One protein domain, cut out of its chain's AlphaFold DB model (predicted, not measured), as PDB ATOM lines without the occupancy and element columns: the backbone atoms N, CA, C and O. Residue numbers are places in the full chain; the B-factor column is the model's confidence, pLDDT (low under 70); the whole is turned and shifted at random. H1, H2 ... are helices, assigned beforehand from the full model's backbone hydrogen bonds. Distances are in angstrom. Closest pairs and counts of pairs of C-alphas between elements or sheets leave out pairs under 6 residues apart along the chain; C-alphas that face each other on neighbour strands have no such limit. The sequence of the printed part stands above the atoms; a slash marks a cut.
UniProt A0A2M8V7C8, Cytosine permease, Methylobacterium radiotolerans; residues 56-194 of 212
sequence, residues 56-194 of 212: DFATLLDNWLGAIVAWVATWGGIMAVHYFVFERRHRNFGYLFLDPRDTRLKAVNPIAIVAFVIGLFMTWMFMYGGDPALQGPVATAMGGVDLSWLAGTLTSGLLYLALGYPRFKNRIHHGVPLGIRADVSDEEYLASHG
ATOM      1  N   ASP A  56     176.403 171.254 109.288       85.19
ATOM      2  CA  ASP A  56     177.810 171.065 109.642       85.19
ATOM      3  C   ASP A  56     178.314 172.214 110.526       85.19
ATOM      4  O   ASP A  56     178.826 173.243 110.070       85.19
ATOM      5  N   PHE A  57     178.153 172.025 111.834       84.19
ATOM      6  CA  PHE A  57     178.638 172.964 112.837       84.19
ATOM      7  C   PHE A  57     180.164 173.136 112.795       84.19
ATOM      8  O   PHE A  57     180.648 174.244 113.023       84.19
ATOM      9  N   ALA A  58     180.921 172.070 112.516       84.06
ATOM     10  CA  ALA A  58     182.379 172.111 112.559       84.06
ATOM     11  C   ALA A  58     182.931 172.994 111.438       84.06
ATOM     12  O   ALA A  58     183.729 173.889 111.709       84.06
ATOM     13  N   THR A  59     182.435 172.807 110.214       83.06
ATOM     14  CA  THR A  59     182.833 173.618 109.057       83.06
ATOM     15  C   THR A  59     182.411 175.079 109.219       83.06
ATOM     16  O   THR A  59     183.197 175.985 108.949       83.06
ATOM     17  N   LEU A  60     181.198 175.352 109.718       84.38
ATOM     18  CA  LEU A  60     180.781 176.736 109.971       84.38
ATOM     19  C   LEU A  60     181.616 177.415 111.056       84.38
ATOM     20  O   LEU A  60     181.968 178.587 110.909       84.38
ATOM     21  N   LEU A  61     181.912 176.703 112.146       85.44
ATOM     22  CA  LEU A  61     182.746 177.226 113.220       85.44
ATOM     23  C   LEU A  61     184.166 177.506 112.718       85.44
ATOM     24  O   LEU A  61     184.700 178.569 113.023       85.44
ATOM     25  N   ASP A  62     184.752 176.600 111.936       84.75
ATOM     26  CA  ASP A  62     186.083 176.767 111.346       84.75
ATOM     27  C   ASP A  62     186.143 177.994 110.426       84.75
ATOM     28  O   ASP A  62     186.966 178.887 110.625       84.75
ATOM     29  N   ASN A  63     185.181 178.128 109.510       84.38
ATOM     30  CA  ASN A  63     185.081 179.278 108.611       84.38
ATOM     31  C   ASN A  63     184.905 180.601 109.378       84.38
ATOM     32  O   ASN A  63     185.513 181.622 109.041       84.38
ATOM     33  N   TRP A  64     184.088 180.593 110.435       85.50
ATOM     34  CA  TRP A  64     183.886 181.753 111.301       85.50
ATOM     35  C   TRP A  64     185.159 182.134 112.067       85.50
ATOM     36  O   TRP A  64     185.521 183.312 112.128       85.50
ATOM     37  N   LEU A  65     185.866 181.148 112.622       87.50
ATOM     38  CA  LEU A  65     187.143 181.361 113.299       87.50
ATOM     39  C   LEU A  65     188.205 181.881 112.327       87.50
ATOM     40  O   LEU A  65     188.902 182.838 112.664       87.50
ATOM     41  N   GLY A  66     188.282 181.330 111.116       85.19
ATOM     42  CA  GLY A  66     189.163 181.810 110.052       85.19
ATOM     43  C   GLY A  66     188.897 183.275 109.709       85.19
ATOM     44  O   GLY A  66     189.826 184.084 109.682       85.19
ATOM     45  N   ALA A  67     187.625 183.660 109.570       87.38
ATOM     46  CA  ALA A  67     187.240 185.052 109.352       87.38
ATOM     47  C   ALA A  67     187.667 185.965 110.514       87.38
ATOM     48  O   ALA A  67     188.173 187.060 110.262       87.38
ATOM     49  N   ILE A  68     187.524 185.520 111.772       90.19
ATOM     50  CA  ILE A  68     187.978 186.280 112.949       90.19
ATOM     51  C   ILE A  68     189.504 186.414 112.986       90.19
ATOM     52  O   ILE A  68     190.029 187.487 113.283       90.19
ATOM     53  N   VAL A  69     190.239 185.350 112.687       89.25
ATOM     54  CA  VAL A  69     191.703 185.400 112.662       89.25
ATOM     55  C   VAL A  69     192.180 186.329 111.545       89.25
ATOM     56  O   VAL A  69     193.078 187.136 111.776       89.25
ATOM     57  N   ALA A  70     191.535 186.294 110.377       89.25
ATOM     58  CA  ALA A  70     191.886 187.100 109.213       89.25
ATOM     59  C   ALA A  70     191.920 188.609 109.502       89.25
ATOM     60  O   ALA A  70     192.943 189.280 109.321       89.25
ATOM     61  N   TRP A  71     190.806 189.167 109.980       92.12
ATOM     62  CA  TRP A  71     190.733 190.603 110.258       92.12
ATOM     63  C   TRP A  71     191.534 191.016 111.503       92.12
ATOM     64  O   TRP A  71     192.144 192.083 111.501       92.12
ATOM     65  N   VAL A  72     191.615 190.173 112.544       93.94
ATOM     66  CA  VAL A  72     192.425 190.474 113.740       93.94
ATOM     67  C   VAL A  72     193.913 190.502 113.402       93.94
ATOM     68  O   VAL A  72     194.612 191.418 113.825       93.94
ATOM     69  N   ALA A  73     194.402 189.542 112.616       93.06
ATOM     70  CA  ALA A  73     195.800 189.470 112.198       93.06
ATOM     71  C   ALA A  73     196.190 190.685 111.337       93.06
ATOM     72  O   ALA A  73     197.172 191.379 111.614       93.06
ATOM     73  N   THR A  74     195.365 191.011 110.338       95.50
ATOM     74  CA  THR A  74     195.591 192.172 109.463       95.50
ATOM     75  C   THR A  74     195.536 193.495 110.227       95.50
ATOM     76  O   THR A  74     196.414 194.340 110.034       95.50
ATOM     77  N   TRP A  75     194.576 193.676 111.138       95.81
ATOM     78  CA  TRP A  75     194.520 194.859 112.000       95.81
ATOM     79  C   TRP A  75     195.706 194.919 112.969       95.81
ATOM     80  O   TRP A  75     196.312 195.975 113.154       95.81
ATOM     81  N   GLY A  76     196.095 193.775 113.533       95.19
ATOM     82  CA  GLY A  76     197.251 193.637 114.414       95.19
ATOM     83  C   GLY A  76     198.555 194.075 113.749       95.19
ATOM     84  O   GLY A  76     199.323 194.815 114.361       95.19
ATOM     85  N   GLY A  77     198.779 193.712 112.481       94.62
ATOM     86  CA  GLY A  77     199.942 194.164 111.706       94.62
ATOM     87  C   GLY A  77     200.004 195.686 111.539       94.62
ATOM     88  O   GLY A  77     201.060 196.296 111.719       94.62
ATOM     89  N   ILE A  78     198.857 196.320 111.275       95.75
ATOM     90  CA  ILE A  78     198.743 197.783 111.174       95.75
ATOM     91  C   ILE A  78     199.038 198.433 112.524       95.75
ATOM     92  O   ILE A  78     199.854 199.351 112.590       95.75
ATOM     93  N   MET A  79     198.414 197.944 113.600       94.25
ATOM     94  CA  MET A  79     198.605 198.478 114.951       94.25
ATOM     95  C   MET A  79     200.042 198.307 115.443       94.25
ATOM     96  O   MET A  79     200.582 199.223 116.059       94.25
ATOM     97  N   ALA A  80     200.692 197.184 115.127       94.56
ATOM     98  CA  ALA A  80     202.096 196.962 115.451       94.56
ATOM     99  C   ALA A  80     202.986 198.025 114.793       94.56
ATOM    100  O   ALA A  80     203.808 198.646 115.463       94.56
ATOM    101  N   VAL A  81     202.789 198.301 113.502       93.19
ATOM    102  CA  VAL A  81     203.537 199.363 112.813       93.19
ATOM    103  C   VAL A  81     203.178 200.742 113.364       93.19
ATOM    104  O   VAL A  81     204.071 201.549 113.615       93.19
ATOM    105  N   HIS A  82     201.894 201.013 113.594       90.56
ATOM    106  CA  HIS A  82     201.439 202.292 114.125       90.56
ATOM    107  C   HIS A  82     202.109 202.616 115.461       90.56
ATOM    108  O   HIS A  82     202.753 203.654 115.595       90.56
ATOM    109  N   TYR A  83     202.049 201.679 116.404       87.50
ATOM    110  CA  TYR A  83     202.556 201.873 117.752       87.50
ATOM    111  C   TYR A  83     204.090 201.826 117.820       87.50
ATOM    112  O   TYR A  83     204.724 202.723 118.372       87.50
ATOM    113  N   PHE A  84     204.719 200.807 117.222       88.56
ATOM    114  CA  PHE A  84     206.168 200.607 117.353       88.56
ATOM    115  C   PHE A  84     207.011 201.447 116.391       88.56
ATOM    116  O   PHE A  84     208.201 201.638 116.656       88.56
ATOM    117  N   VAL A  85     206.444 201.945 115.287       87.44
ATOM    118  CA  VAL A  85     207.184 202.765 114.314       87.44
ATOM    119  C   VAL A  85     206.771 204.228 114.391       87.44
ATOM    120  O   VAL A  85     207.645 205.083 114.518       87.44
ATOM    121  N   PHE A  86     205.471 204.527 114.316       85.00
ATOM    122  CA  PHE A  86     205.010 205.911 114.194       85.00
ATOM    123  C   PHE A  86     204.821 206.612 115.545       85.00
ATOM    124  O   PHE A  86     205.260 207.749 115.684       85.00
ATOM    125  N   GLU A  87     204.253 205.938 116.545       82.19
ATOM    126  CA  GLU A  87     203.978 206.523 117.869       82.19
ATOM    127  C   GLU A  87     205.050 206.217 118.923       82.19
ATOM    128  O   GLU A  87     204.937 206.642 120.069       82.19
ATOM    129  N   ARG A  88     206.149 205.543 118.552       79.12
ATOM    130  CA  ARG A  88     207.201 205.091 119.487       79.12
ATOM    131  C   ARG A  88     207.770 206.195 120.393       79.12
ATOM    132  O   ARG A  88     208.354 205.891 121.432       79.12
ATOM    133  N   ARG A  89     207.688 207.460 119.972       72.19
ATOM    134  CA  ARG A  89     208.230 208.623 120.694       72.19
ATOM    135  C   ARG A  89     207.160 209.534 121.300       72.19
ATOM    136  O   ARG A  89     207.535 210.439 122.042       72.19
ATOM    137  N   HIS A  90     205.876 209.301 121.028       73.62
ATOM    138  CA  HIS A  90     204.785 210.070 121.627       73.62
ATOM    139  C   HIS A  90     204.626 209.662 123.092       73.62
ATOM    140  O   HIS A  90     204.547 208.481 123.422       73.62
ATOM    141  N   ARG A  91     204.636 210.655 123.981       70.00
ATOM    142  CA  ARG A  91     204.532 210.476 125.436       70.00
ATOM    143  C   ARG A  91     203.273 211.114 126.012       70.00
ATOM    144  O   ARG A  91     202.840 210.708 127.085       70.00
ATOM    145  N   ASN A  92     202.670 212.061 125.294       70.62
ATOM    146  CA  ASN A  92     201.411 212.691 125.665       70.62
ATOM    147  C   ASN A  92     200.282 212.259 124.716       70.62
ATOM    148  O   ASN A  92     200.354 212.488 123.511       70.62
ATOM    149  N   PHE A  93     199.225 211.667 125.277       71.50
ATOM    150  CA  PHE A  93     198.039 211.191 124.555       71.50
ATOM    151  C   PHE A  93     196.759 211.945 124.949       71.50
ATOM    152  O   PHE A  93     195.658 211.505 124.624       71.50
ATOM    153  N   GLY A  94     196.876 213.085 125.644       67.12
ATOM    154  CA  GLY A  94     195.727 213.866 126.122       67.12
ATOM    155  C   GLY A  94     194.748 214.261 125.010       67.12
ATOM    156  O   GLY A  94     193.543 214.327 125.231       67.12
ATOM    157  N   TYR A  95     195.253 214.420 123.785       72.12
ATOM    158  CA  TYR A  95     194.458 214.742 122.601       72.12
ATOM    159  C   TYR A  95     193.476 213.633 122.175       72.12
ATOM    160  O   TYR A  95     192.511 213.927 121.470       72.12
ATOM    161  N   LEU A  96     193.693 212.374 122.586       75.69
ATOM    162  CA  LEU A  96     192.786 211.252 122.297       75.69
ATOM    163  C   LEU A  96     191.506 211.293 123.145       75.69
ATOM    164  O   LEU A  96     190.534 210.630 122.798       75.69
ATOM    165  N   PHE A  97     191.501 212.060 124.239       74.25
ATOM    166  CA  PHE A  97     190.366 212.176 125.161       74.25
ATOM    167  C   PHE A  97     189.519 213.436 124.931       74.25
ATOM    168  O   PHE A  97     188.588 213.692 125.694       74.25
ATOM    169  N   LEU A  98     189.842 214.235 123.909       74.19
ATOM    170  CA  LEU A  98     189.036 215.389 123.513       74.19
ATOM    171  C   LEU A  98     187.714 214.926 122.890       74.19
ATOM    172  O   LEU A  98     187.661 213.888 122.229       74.19
ATOM    173  N   ASP A  99     186.660 215.722 123.073       72.31
ATOM    174  CA  ASP A  99     185.356 215.456 122.462       72.31
ATOM    175  C   ASP A  99     185.505 215.345 120.926       72.31
ATOM    176  O   ASP A  99     186.276 216.112 120.329       72.31
ATOM    177  N   PRO A 100     184.786 214.429 120.245       70.56
ATOM    178  CA  PRO A 100     184.818 214.308 118.785       70.56
ATOM    179  C   PRO A 100     184.565 215.621 118.025       70.56
ATOM    180  O   PRO A 100     184.963 215.748 116.863       70.56
ATOM    181  N   ARG A 101     183.898 216.598 118.654       68.38
ATOM    182  CA  ARG A 101     183.664 217.938 118.090       68.38
ATOM    183  C   ARG A 101     184.858 218.880 118.226       68.38
ATOM    184  O   ARG A 101     185.045 219.726 117.356       68.38
ATOM    185  N   ASP A 102     185.665 218.691 119.263       71.44
ATOM    186  CA  ASP A 102     186.795 219.557 119.616       71.44
ATOM    187  C   ASP A 102     188.141 218.985 119.144       71.44
ATOM    188  O   ASP A 102     189.160 219.681 119.127       71.44
ATOM    189  N   THR A 103     188.166 217.721 118.712       73.06
ATOM    190  CA  THR A 103     189.382 217.092 118.199       73.06
ATOM    191  C   THR A 103     189.771 217.603 116.807       73.06
ATOM    192  O   THR A 103     188.986 217.635 115.853       73.06
ATOM    193  N   ARG A 104     191.054 217.952 116.663       72.94
ATOM    194  CA  ARG A 104     191.692 218.323 115.386       72.94
ATOM    195  C   ARG A 104     192.226 217.106 114.622       72.94
ATOM    196  O   ARG A 104     192.898 217.263 113.602       72.94
ATOM    197  N   LEU A 105     191.940 215.892 115.095       75.81
ATOM    198  CA  LEU A 105     192.297 214.650 114.421       75.81
ATOM    199  C   LEU A 105     191.336 214.331 113.271       75.81
ATOM    200  O   LEU A 105     190.146 214.661 113.286       75.81
ATOM    201  N   LYS A 106     191.856 213.652 112.250       76.50
ATOM    202  CA  LYS A 106     191.029 213.004 111.231       76.50
ATOM    203  C   LYS A 106     190.333 211.793 111.836       76.50
ATOM    204  O   LYS A 106     190.982 210.938 112.426       76.50
ATOM    205  N   ALA A 107     189.031 211.685 111.588       74.50
ATOM    206  CA  ALA A 107     188.232 210.544 112.027       74.50
ATOM    207  C   ALA A 107     188.634 209.227 111.337       74.50
ATOM    208  O   ALA A 107     188.473 208.155 111.908       74.50
ATOM    209  N   VAL A 108     189.155 209.296 110.104       80.81
ATOM    210  CA  VAL A 108     189.531 208.116 109.318       80.81
ATOM    211  C   VAL A 108     190.921 208.298 108.724       80.81
ATOM    212  O   VAL A 108     191.228 209.328 108.117       80.81
ATOM    213  N   ASN A 109     191.749 207.262 108.853       86.50
ATOM    214  CA  ASN A 109     193.022 207.162 108.156       86.50
ATOM    215  C   ASN A 109     192.858 206.291 106.894       86.50
ATOM    216  O   ASN A 109     192.882 205.064 107.003       86.50
ATOM    217  N   PRO A 110     192.730 206.882 105.689       86.62
ATOM    218  CA  PRO A 110     192.518 206.111 104.463       86.62
ATOM    219  C   PRO A 110     193.688 205.171 104.147       86.62
ATOM    220  O   PRO A 110     193.476 204.129 103.541       86.62
ATOM    221  N   ILE A 111     194.907 205.489 104.599       89.94
ATOM    222  CA  ILE A 111     196.077 204.621 104.410       89.94
ATOM    223  C   ILE A 111     195.928 203.340 105.233       89.94
ATOM    224  O   ILE A 111     196.211 202.259 104.728       89.94
ATOM    225  N   ALA A 112     195.445 203.453 106.475       91.25
ATOM    226  CA  ALA A 112     195.170 202.290 107.314       91.25
ATOM    227  C   ALA A 112     194.059 201.421 106.706       91.25
ATOM    228  O   ALA A 112     194.200 200.205 106.661       91.25
ATOM    229  N   ILE A 113     192.999 202.034 106.165       93.81
ATOM    230  CA  ILE A 113     191.904 201.300 105.511       93.81
ATOM    231  C   ILE A 113     192.384 200.572 104.249       93.81
ATOM    232  O   ILE A 113     192.091 199.393 104.081       93.81
ATOM    233  N   VAL A 114     193.158 201.234 103.383       94.44
ATOM    234  CA  VAL A 114     193.729 200.597 102.182       94.44
ATOM    235  C   VAL A 114     194.655 199.441 102.567       94.44
ATOM    236  O   VAL A 114     194.550 198.358 101.995       94.44
ATOM    237  N   ALA A 115     195.515 199.638 103.571       95.12
ATOM    238  CA  ALA A 115     196.387 198.587 104.089       95.12
ATOM    239  C   ALA A 115     195.603 197.404 104.674       95.12
ATOM    240  O   ALA A 115     195.978 196.252 104.465       95.12
ATOM    241  N   PHE A 116     194.494 197.679 105.359       95.81
ATOM    242  CA  PHE A 116     193.617 196.663 105.927       95.81
ATOM    243  C   PHE A 116     192.923 195.837 104.841       95.81
ATOM    244  O   PHE A 116     192.999 194.613 104.870       95.81
ATOM    245  N   VAL A 117     192.321 196.488 103.842       95.62
ATOM    246  CA  VAL A 117     191.630 195.805 102.734       95.62
ATOM    247  C   VAL A 117     192.598 194.950 101.914       95.62
ATOM    248  O   VAL A 117     192.285 193.806 101.594       95.62
ATOM    249  N   ILE A 118     193.792 195.465 101.610       95.44
ATOM    250  CA  ILE A 118     194.809 194.692 100.883       95.44
ATOM    251  C   ILE A 118     195.350 193.546 101.748       95.44
ATOM    252  O   ILE A 118     195.582 192.453 101.236       95.44
ATOM    253  N   GLY A 119     195.491 193.759 103.059       94.88
ATOM    254  CA  GLY A 119     195.803 192.700 104.014       94.88
ATOM    255  C   GLY A 119     194.774 191.571 103.986       94.88
ATOM    256  O   GLY A 119     195.158 190.417 103.836       94.88
ATOM    257  N   LEU A 120     193.478 191.896 104.058       94.00
ATOM    258  CA  LEU A 120     192.389 190.913 103.989       94.00
ATOM    259  C   LEU A 120     192.398 190.137 102.670       94.00
ATOM    260  O   LEU A 120     192.209 188.921 102.665       94.00
ATOM    261  N   PHE A 121     192.653 190.828 101.558       93.00
ATOM    262  CA  PHE A 121     192.781 190.185 100.257       93.00
ATOM    263  C   PHE A 121     193.942 189.182 100.235       93.00
ATOM    264  O   PHE A 121     193.762 188.049  99.793       93.00
ATOM    265  N   MET A 122     195.107 189.549 100.781       92.81
ATOM    266  CA  MET A 122     196.239 188.623 100.889       92.81
ATOM    267  C   MET A 122     195.973 187.472 101.852       92.81
ATOM    268  O   MET A 122     196.381 186.349 101.572       92.81
ATOM    269  N   THR A 123     195.259 187.703 102.952       91.62
ATOM    270  CA  THR A 123     194.811 186.614 103.821       91.62
ATOM    271  C   THR A 123     193.981 185.610 103.036       91.62
ATOM    272  O   THR A 123     194.310 184.431 103.059       91.62
ATOM    273  N   TRP A 124     192.981 186.068 102.276       90.25
ATOM    274  CA  TRP A 124     192.156 185.183 101.452       90.25
ATOM    275  C   TRP A 124     192.980 184.428 100.398       90.25
ATOM    276  O   TRP A 124     192.793 183.229 100.233       90.25
ATOM    277  N   MET A 125     193.955 185.074  99.744       88.88
ATOM    278  CA  MET A 125     194.822 184.409  98.757       88.88
ATOM    279  C   MET A 125     195.629 183.228  99.328       88.88
ATOM    280  O   MET A 125     195.922 182.283  98.590       88.88
ATOM    281  N   PHE A 126     195.989 183.295 100.612       89.44
ATOM    282  CA  PHE A 126     196.808 182.312 101.330       89.44
ATOM    283  C   PHE A 126     196.008 181.448 102.319       89.44
ATOM    284  O   PHE A 126     196.605 180.687 103.083       89.44
ATOM    285  N   MET A 127     194.680 181.565 102.311       87.50
ATOM    286  CA  MET A 127     193.772 180.796 103.162       87.50
ATOM    287  C   MET A 127     193.490 179.430 102.559       87.50
ATOM    288  O   MET A 127     193.293 179.310 101.350       87.50
ATOM    289  N   TYR A 128     193.468 178.407 103.409       81.94
ATOM    290  CA  TYR A 128     193.112 177.051 103.015       81.94
ATOM    291  C   TYR A 128     192.040 176.499 103.957       81.94
ATOM    292  O   TYR A 128     192.331 175.742 104.880       81.94
ATOM    293  N   GLY A 129     190.794 176.925 103.732       74.62
ATOM    294  CA  GLY A 129     189.629 176.467 104.493       74.62
ATOM    295  C   GLY A 129     188.992 175.179 103.956       74.62
ATOM    296  O   GLY A 129     189.301 174.707 102.855       74.62
ATOM    297  N   GLY A 130     188.050 174.629 104.731       67.44
ATOM    298  CA  GLY A 130     187.274 173.439 104.354       67.44
ATOM    299  C   GLY A 130     186.317 173.650 103.170       67.44
ATOM    300  O   GLY A 130     186.023 172.702 102.445       67.44
ATOM    301  N   ASP A 131     185.871 174.886 102.931       71.81
ATOM    302  CA  ASP A 131     185.042 175.262 101.778       71.81
ATOM    303  C   ASP A 131     185.927 175.662 100.576       71.81
ATOM    304  O   ASP A 131     186.813 176.507 100.742       71.81
ATOM    305  N   PRO A 132     185.685 175.139  99.355       75.38
ATOM    306  CA  PRO A 132     186.362 175.586  98.135       75.38
ATOM    307  C   PRO A 132     186.379 177.109  97.922       75.38
ATOM    308  O   PRO A 132     187.340 177.633  97.366       75.38
ATOM    309  N   ALA A 133     185.356 177.843  98.376       75.31
ATOM    310  CA  ALA A 133     185.312 179.308  98.276       75.31
ATOM    311  C   ALA A 133     186.336 180.019  99.188       75.31
ATOM    312  O   ALA A 133     186.697 181.178  98.958       75.31
ATOM    313  N   LEU A 134     186.809 179.325 100.224       73.12
ATOM    314  CA  LEU A 134     187.792 179.798 101.199       73.12
ATOM    315  C   LEU A 134     189.201 179.255 100.921       73.12
ATOM    316  O   LEU A 134     190.110 179.472 101.721       73.12
ATOM    317  N   GLN A 135     189.395 178.576  99.789       82.00
ATOM    318  CA  GLN A 135     190.703 178.138  99.319       82.00
ATOM    319  C   GLN A 135     191.262 179.160  98.333       82.00
ATOM    320  O   GLN A 135     190.843 179.262  97.178       82.00
ATOM    321  N   GLY A 136     192.222 179.944  98.811       84.81
ATOM    322  CA  GLY A 136     192.928 180.913  97.998       84.81
ATOM    323  C   GLY A 136     193.806 180.234  96.943       84.81
ATOM    324  O   GLY A 136     194.421 179.198  97.212       84.81
ATOM    325  N   PRO A 137     193.952 180.837  95.750       85.19
ATOM    326  CA  PRO A 137     194.687 180.227  94.641       85.19
ATOM    327  C   PRO A 137     196.156 179.941  94.982       85.19
ATOM    328  O   PRO A 137     196.733 178.983  94.470       85.19
ATOM    329  N   VAL A 138     196.767 180.749  95.857       85.00
ATOM    330  CA  VAL A 138     198.160 180.550  96.280       85.00
ATOM    331  C   VAL A 138     198.259 179.405  97.282       85.00
ATOM    332  O   VAL A 138     199.160 178.579  97.169       85.00
ATOM    333  N   ALA A 139     197.318 179.302  98.218       85.00
ATOM    334  CA  ALA A 139     197.290 178.216  99.193       85.00
ATOM    335  C   ALA A 139     197.107 176.841  98.526       85.00
ATOM    336  O   ALA A 139     197.832 175.894  98.840       85.00
ATOM    337  N   THR A 140     196.211 176.750  97.535       82.94
ATOM    338  CA  THR A 140     196.012 175.531  96.738       82.94
ATOM    339  C   THR A 140     197.270 175.165  95.943       82.94
ATOM    340  O   THR A 140     197.656 173.999  95.903       82.94
ATOM    341  N   ALA A 141     197.962 176.153  95.362       84.62
ATOM    342  CA  ALA A 141     199.210 175.925  94.630       84.62
ATOM    343  C   ALA A 141     200.378 175.475  95.533       84.62
ATOM    344  O   ALA A 141     201.255 174.744  95.081       84.62
ATOM    345  N   MET A 142     200.385 175.877  96.808       84.19
ATOM    346  CA  MET A 142     201.397 175.489  97.802       84.19
ATOM    347  C   MET A 142     201.147 174.114  98.446       84.19
ATOM    348  O   MET A 142     201.864 173.736  99.372       84.19
ATOM    349  N   GLY A 143     200.148 173.358  97.983       80.69
ATOM    350  CA  GLY A 143     199.845 172.027  98.514       80.69
ATOM    351  C   GLY A 143     199.004 172.035  99.793       80.69
ATOM    352  O   GLY A 143     199.078 171.083 100.564       80.69
ATOM    353  N   GLY A 144     198.212 173.090 100.024       79.69
ATOM    354  CA  GLY A 144     197.247 173.148 101.129       79.69
ATOM    355  C   GLY A 144     197.797 173.694 102.446       79.69
ATOM    356  O   GLY A 144     197.247 173.417 103.508       79.69
ATOM    357  N   VAL A 145     198.893 174.457 102.401       83.81
ATOM    358  CA  VAL A 145     199.431 175.143 103.585       83.81
ATOM    359  C   VAL A 145     198.688 176.461 103.798       83.81
ATOM    360  O   VAL A 145     198.697 177.323 102.918       83.81
ATOM    361  N   ASP A 146     198.113 176.645 104.988       85.19
ATOM    362  CA  ASP A 146     197.500 177.913 105.387       85.19
ATOM    363  C   ASP A 146     198.554 178.878 105.960       85.19
ATOM    364  O   ASP A 146     199.105 178.672 107.044       85.19
ATOM    365  N   LEU A 147     198.842 179.945 105.209       87.75
ATOM    366  CA  LEU A 147     199.714 181.052 105.632       87.75
ATOM    367  C   LEU A 147     198.944 182.378 105.714       87.75
ATOM    368  O   LEU A 147     199.543 183.456 105.705       87.75
ATOM    369  N   SER A 148     197.617 182.309 105.782       90.06
ATOM    370  CA  SER A 148     196.702 183.442 105.653       90.06
ATOM    371  C   SER A 148     196.934 184.524 106.711       90.06
ATOM    372  O   SER A 148     196.997 185.719 106.395       90.06
ATOM    373  N   TRP A 149     197.135 184.114 107.966       89.12
ATOM    374  CA  TRP A 149     197.407 185.013 109.087       89.12
ATOM    375  C   TRP A 149     198.726 185.772 108.894       89.12
ATOM    376  O   TRP A 149     198.792 186.980 109.136       89.12
ATOM    377  N   LEU A 150     199.771 185.087 108.418       92.19
ATOM    378  CA  LEU A 150     201.100 185.662 108.229       92.19
ATOM    379  C   LEU A 150     201.105 186.605 107.026       92.19
ATOM    380  O   LEU A 150     201.553 187.745 107.142       92.19
ATOM    381  N   ALA A 151     200.557 186.153 105.895       92.75
ATOM    382  CA  ALA A 151     200.431 186.950 104.682       92.75
ATOM    383  C   ALA A 151     199.619 188.227 104.938       92.75
ATOM    384  O   ALA A 151     200.045 189.317 104.550       92.75
ATOM    385  N   GLY A 152     198.501 188.111 105.660       93.69
ATOM    386  CA  GLY A 152     197.670 189.241 106.060       93.69
ATOM    387  C   GLY A 152     198.406 190.245 106.933       93.69
ATOM    388  O   GLY A 152     198.462 191.427 106.598       93.69
ATOM    389  N   THR A 153     199.004 189.766 108.028       94.62
ATOM    390  CA  THR A 153     199.722 190.607 109.004       94.62
ATOM    391  C   THR A 153     200.905 191.331 108.365       94.62
ATOM    392  O   THR A 153     201.084 192.534 108.564       94.62
ATOM    393  N   LEU A 154     201.723 190.612 107.589       95.94
ATOM    394  CA  LEU A 154     202.896 191.192 106.939       95.94
ATOM    395  C   LEU A 154     202.488 192.189 105.861       95.94
ATOM    396  O   LEU A 154     203.037 193.286 105.821       95.94
ATOM    397  N   THR A 155     201.515 191.849 105.014       96.12
ATOM    398  CA  THR A 155     201.101 192.750 103.932       96.12
ATOM    399  C   THR A 155     200.467 194.018 104.487       96.12
ATOM    400  O   THR A 155     200.837 195.112 104.061       96.12
ATOM    401  N   SER A 156     199.551 193.903 105.454       96.31
ATOM    402  CA  SER A 156     198.893 195.074 106.040       96.31
ATOM    403  C   SER A 156     199.898 195.979 106.756       96.31
ATOM    404  O   SER A 156     199.900 197.190 106.534       96.31
ATOM    405  N   GLY A 157     200.812 195.403 107.543       95.50
ATOM    406  CA  GLY A 157     201.862 196.145 108.236       95.50
ATOM    407  C   GLY A 157     202.837 196.818 107.270       95.50
ATOM    408  O   GLY A 157     203.059 198.026 107.356       95.50
ATOM    409  N   LEU A 158     203.392 196.071 106.310       95.88
ATOM    410  CA  LEU A 158     204.357 196.602 105.342       95.88
ATOM    411  C   LEU A 158     203.740 197.673 104.450       95.88
ATOM    412  O   LEU A 158     204.386 198.685 104.190       95.88
ATOM    413  N   LEU A 159     202.496 197.492 104.006       95.31
ATOM    414  CA  LEU A 159     201.829 198.482 103.174       95.31
ATOM    415  C   LEU A 159     201.476 199.739 103.973       95.31
ATOM    416  O   LEU A 159     201.674 200.853 103.484       95.31
ATOM    417  N   TYR A 160     201.025 199.575 105.219       95.12
ATOM    418  CA  TYR A 160     200.798 200.699 106.122       95.12
ATOM    419  C   TYR A 160     202.092 201.475 106.392       95.12
ATOM    420  O   TYR A 160     202.090 202.707 106.364       95.12
ATOM    421  N   LEU A 161     203.211 200.769 106.570       93.25
ATOM    422  CA  LEU A 161     204.529 201.376 106.699       93.25
ATOM    423  C   LEU A 161     204.932 202.099 105.411       93.25
ATOM    424  O   LEU A 161     205.272 203.273 105.465       93.25
ATOM    425  N   ALA A 162     204.868 201.441 104.255       93.25
ATOM    426  CA  ALA A 162     205.324 201.992 102.981       93.25
ATOM    427  C   ALA A 162     204.538 203.244 102.564       93.25
ATOM    428  O   ALA A 162     205.128 204.234 102.133       93.25
ATOM    429  N   LEU A 163     203.212 203.226 102.730       91.06
ATOM    430  CA  LEU A 163     202.346 204.358 102.399       91.06
ATOM    431  C   LEU A 163     202.353 205.439 103.491       91.06
ATOM    432  O   LEU A 163     202.260 206.632 103.191       91.06
ATOM    433  N   GLY A 164     202.451 205.038 104.760       86.88
ATOM    434  CA  GLY A 164     202.447 205.942 105.907       86.88
ATOM    435  C   GLY A 164     203.776 206.666 106.107       86.88
ATOM    436  O   GLY A 164     203.782 207.855 106.413       86.88
ATOM    437  N   TYR A 165     204.906 205.997 105.872       86.19
ATOM    438  CA  TYR A 165     206.247 206.530 106.117       86.19
ATOM    439  C   TYR A 165     206.517 207.879 105.430       86.19
ATOM    440  O   TYR A 165     206.834 208.825 106.149       86.19
ATOM    441  N   PRO A 166     206.338 208.060 104.103       83.56
ATOM    442  CA  PRO A 166     206.594 209.356 103.466       83.56
ATOM    443  C   PRO A 166     205.679 210.467 103.994       83.56
ATOM    444  O   PRO A 166     206.054 211.636 103.985       83.56
ATOM    445  N   ARG A 167     204.484 210.112 104.481       78.94
ATOM    446  CA  ARG A 167     203.474 211.063 104.949       78.94
ATOM    447  C   ARG A 167     203.653 211.458 106.413       78.94
ATOM    448  O   ARG A 167     203.301 212.569 106.799       78.94
ATOM    449  N   PHE A 168     204.179 210.545 107.219       79.38
ATOM    450  CA  PHE A 168     204.325 210.711 108.659       79.38
ATOM    451  C   PHE A 168     205.755 211.038 109.082       79.38
ATOM    452  O   PHE A 168     205.924 211.613 110.151       79.38
ATOM    453  N   LYS A 169     206.773 210.781 108.245       76.06
ATOM    454  CA  LYS A 169     208.196 211.016 108.562       76.06
ATOM    455  C   LYS A 169     208.468 212.390 109.173       76.06
ATOM    456  O   LYS A 169     209.151 212.471 110.187       76.06
ATOM    457  N   ASN A 170     207.903 213.449 108.596       67.88
ATOM    458  CA  ASN A 170     208.118 214.812 109.089       67.88
ATOM    459  C   ASN A 170     207.401 215.063 110.427       67.88
ATOM    460  O   ASN A 170     207.882 215.834 111.241       67.88
ATOM    461  N   ARG A 171     206.290 214.365 110.697       70.88
ATOM    462  CA  ARG A 171     205.447 214.551 111.892       70.88
ATOM    463  C   ARG A 171     205.887 213.721 113.096       70.88
ATOM    464  O   ARG A 171     205.624 214.112 114.225       70.88
ATOM    465  N   ILE A 172     206.610 212.622 112.867       68.56
ATOM    466  CA  ILE A 172     207.150 211.745 113.925       68.56
ATOM    467  C   ILE A 172     208.093 212.508 114.873       68.56
ATOM    468  O   ILE A 172     208.217 212.151 116.042       68.56
ATOM    469  N   HIS A 173     208.767 213.550 114.383       61.50
ATOM    470  CA  HIS A 173     209.799 214.266 115.137       61.50
ATOM    471  C   HIS A 173     209.305 215.490 115.908       61.50
ATOM    472  O   HIS A 173     210.017 215.940 116.796       61.50
ATOM    473  N   HIS A 174     208.117 216.006 115.596       61.28
ATOM    474  CA  HIS A 174     207.613 217.243 116.194       61.28
ATOM    475  C   HIS A 174     206.650 217.009 117.367       61.28
ATOM    476  O   HIS A 174     206.054 217.961 117.843       61.28
ATOM    477  N   GLY A 175     206.425 215.756 117.789       65.44
ATOM    478  CA  GLY A 175     205.412 215.422 118.804       65.44
ATOM    479  C   GLY A 175     204.010 215.910 118.445       65.44
ATOM    480  O   GLY A 175     203.181 216.177 119.306       65.44
ATOM    481  N   VAL A 176     203.730 216.039 117.153       73.56
ATOM    482  CA  VAL A 176     202.409 216.390 116.649       73.56
ATOM    483  C   VAL A 176     201.651 215.079 116.408       73.56
ATOM    484  O   VAL A 176     202.245 214.136 115.874       73.56
ATOM    485  N   PRO A 177     200.371 214.952 116.798       73.12
ATOM    486  CA  PRO A 177     199.593 213.755 116.529       73.12
ATOM    487  C   PRO A 177     199.567 213.389 115.048       73.12
ATOM    488  O   PRO A 177     199.452 214.233 114.148       73.12
ATOM    489  N   LEU A 178     199.621 212.090 114.785       73.62
ATOM    490  CA  LEU A 178     199.476 211.569 113.436       73.62
ATOM    491  C   LEU A 178     198.040 211.818 112.965       73.62
ATOM    492  O   LEU A 178     197.075 211.414 113.603       73.62
ATOM    493  N   GLY A 179     197.891 212.488 111.821       73.56
ATOM    494  CA  GLY A 179     196.577 212.676 111.207       73.56
ATOM    495  C   GLY A 179     195.810 213.931 111.625       73.56
ATOM    496  O   GLY A 179     194.589 213.928 111.494       73.56
ATOM    497  N   ILE A 180     196.483 215.012 112.032       75.06
ATOM    498  CA  ILE A 180     195.853 216.343 112.106       75.06
ATOM    499  C   ILE A 180     195.112 216.671 110.798       75.06
ATOM    500  O   ILE A 180     195.579 216.335 109.693       75.06
ATOM    501  N   ARG A 181     193.925 217.274 110.928       76.19
ATOM    502  CA  ARG A 181     193.115 217.746 109.802       76.19
ATOM    503  C   ARG A 181     193.908 218.739 108.937       76.19
ATOM    504  O   ARG A 181     194.823 219.402 109.397       76.19
ATOM    505  N   ALA A 182     193.623 218.766 107.637       70.31
ATOM    506  CA  ALA A 182     194.462 219.499 106.681       70.31
ATOM    507  C   ALA A 182     194.370 221.033 106.813       70.31
ATOM    508  O   ALA A 182     195.227 221.734 106.291       70.31
ATOM    509  N   ASP A 183     193.332 221.524 107.483       75.31
ATOM    510  CA  ASP A 183     193.078 222.927 107.810       75.31
ATOM    511  C   ASP A 183     193.923 223.442 108.982       75.31
ATOM    512  O   ASP A 183     194.080 224.651 109.123       75.31
ATOM    513  N   VAL A 184     194.491 222.552 109.800       74.50
ATOM    514  CA  VAL A 184     195.304 222.923 110.961       74.50
ATOM    515  C   VAL A 184     196.784 222.751 110.639       74.50
ATOM    516  O   VAL A 184     197.227 221.662 110.263       74.50
ATOM    517  N   SER A 185     197.557 223.820 110.829       78.44
ATOM    518  CA  SER A 185     199.014 223.768 110.692       78.44
ATOM    519  C   SER A 185     199.675 223.087 111.897       78.44
ATOM    520  O   SER A 185     199.204 223.190 113.032       78.44
ATOM    521  N   ASP A 186     200.789 222.397 111.648       77.69
ATOM    522  CA  ASP A 186     201.550 221.695 112.687       77.69
ATOM    523  C   ASP A 186     202.059 222.694 113.763       77.69
ATOM    524  O   ASP A 186     202.022 222.388 114.954       77.69
ATOM    525  N   GLU A 187     202.431 223.920 113.365       77.44
ATOM    526  CA  GLU A 187     202.856 225.009 114.266       77.44
ATOM    527  C   GLU A 187     201.722 225.518 115.169       77.44
ATOM    528  O   GLU A 187     201.920 225.707 116.369       77.44
ATOM    529  N   GLU A 188     200.515 225.700 114.626       77.75
ATOM    530  CA  GLU A 188     199.344 226.131 115.402       77.75
ATOM    531  C   GLU A 188     198.932 225.073 116.437       77.75
ATOM    532  O   GLU A 188     198.544 225.398 117.566       77.75
ATOM    533  N   TYR A 189     199.046 223.789 116.079       76.81
ATOM    534  CA  TYR A 189     198.805 222.701 117.024       76.81
ATOM    535  C   TYR A 189     199.829 222.718 118.167       76.81
ATOM    536  O   TYR A 189     199.445 222.664 119.336       76.81
ATOM    537  N   LEU A 190     201.117 222.865 117.850       75.62
ATOM    538  CA  LEU A 190     202.182 222.946 118.853       75.62
ATOM    539  C   LEU A 190     202.046 224.164 119.766       75.62
ATOM    540  O   LEU A 190     202.240 224.041 120.973       75.62
ATOM    541  N   ALA A 191     201.658 225.319 119.225       76.62
ATOM    542  CA  ALA A 191     201.449 226.531 120.012       76.62
ATOM    543  C   ALA A 191     200.310 226.387 121.038       76.62
ATOM    544  O   ALA A 191     200.346 227.020 122.092       76.62
ATOM    545  N   SER A 192     199.302 225.564 120.737       75.88
ATOM    546  CA  SER A 192     198.119 225.385 121.586       75.88
ATOM    547  C   SER A 192     198.216 224.201 122.553       75.88
ATOM    548  O   SER A 192     197.675 224.289 123.652       75.88
ATOM    549  N   HIS A 193     198.894 223.113 122.171       73.00
ATOM    550  CA  HIS A 193     198.910 221.851 122.930       73.00
ATOM    551  C   HIS A 193     200.310 221.399 123.372       73.00
ATOM    552  O   HIS A 193     200.421 220.452 124.150       73.00
ATOM    553  N   GLY A 194     201.370 222.074 122.915       71.50
ATOM    554  CA  GLY A 194     202.753 221.687 123.181       71.50
ATOM    555  C   GLY A 194     203.221 220.474 122.371       71.50
ATOM    556  O   GLY A 194     202.469 219.864 121.609       71.50
TER     557      GLY A 194
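AT A GLANCE: This is residues 56 to 194 of the 212 residues of the protein "Cytosine permease" of Methylobacterium radiotolerans (UniProt A0A2M8V7C8). Helices H1, H3 and H5 make a rod-shaped, up-and-down bundle, each running against the one before, with H4 at one end, H2 and H6 at the other. The 139 printed residues have six named helices, H1 to H6 in order: all helix. The whole is loose, radius of gyration of the C-alphas 18.9 A, spans 59 by 29 by 24 A.

HOW THE PARTS SIT: H1, residues 57 to 86, touches H5, residues 148 to 168, at a shallow tilt of 27 degrees; C-alphas 77 and 157 are closest, 4.4 A. H3, residues 110 to 125, touches H5, C-alphas 123 and 148 closest at 4.1 A. H4, residues 137 to 141, only just touches H3, with 3 pairs of C-alphas within 8 A. In H5, 15 of 17 O i to N i+4 pairs are within hydrogen-bond range.

IN THESE COORDINATES: H1 runs 42.2 A from C-alpha 57 at (178.638, 172.964, 112.837). H2, residues 94 to 97, and H6, residues 186 to 193, touch no helix; H6 ends at C-alpha 193, (198.910, 221.851, 122.930).

THE WHOLE: In the printed part 8 residues have pLDDT under 70, among them residues 172 to 175 in the long link from H5 to H6.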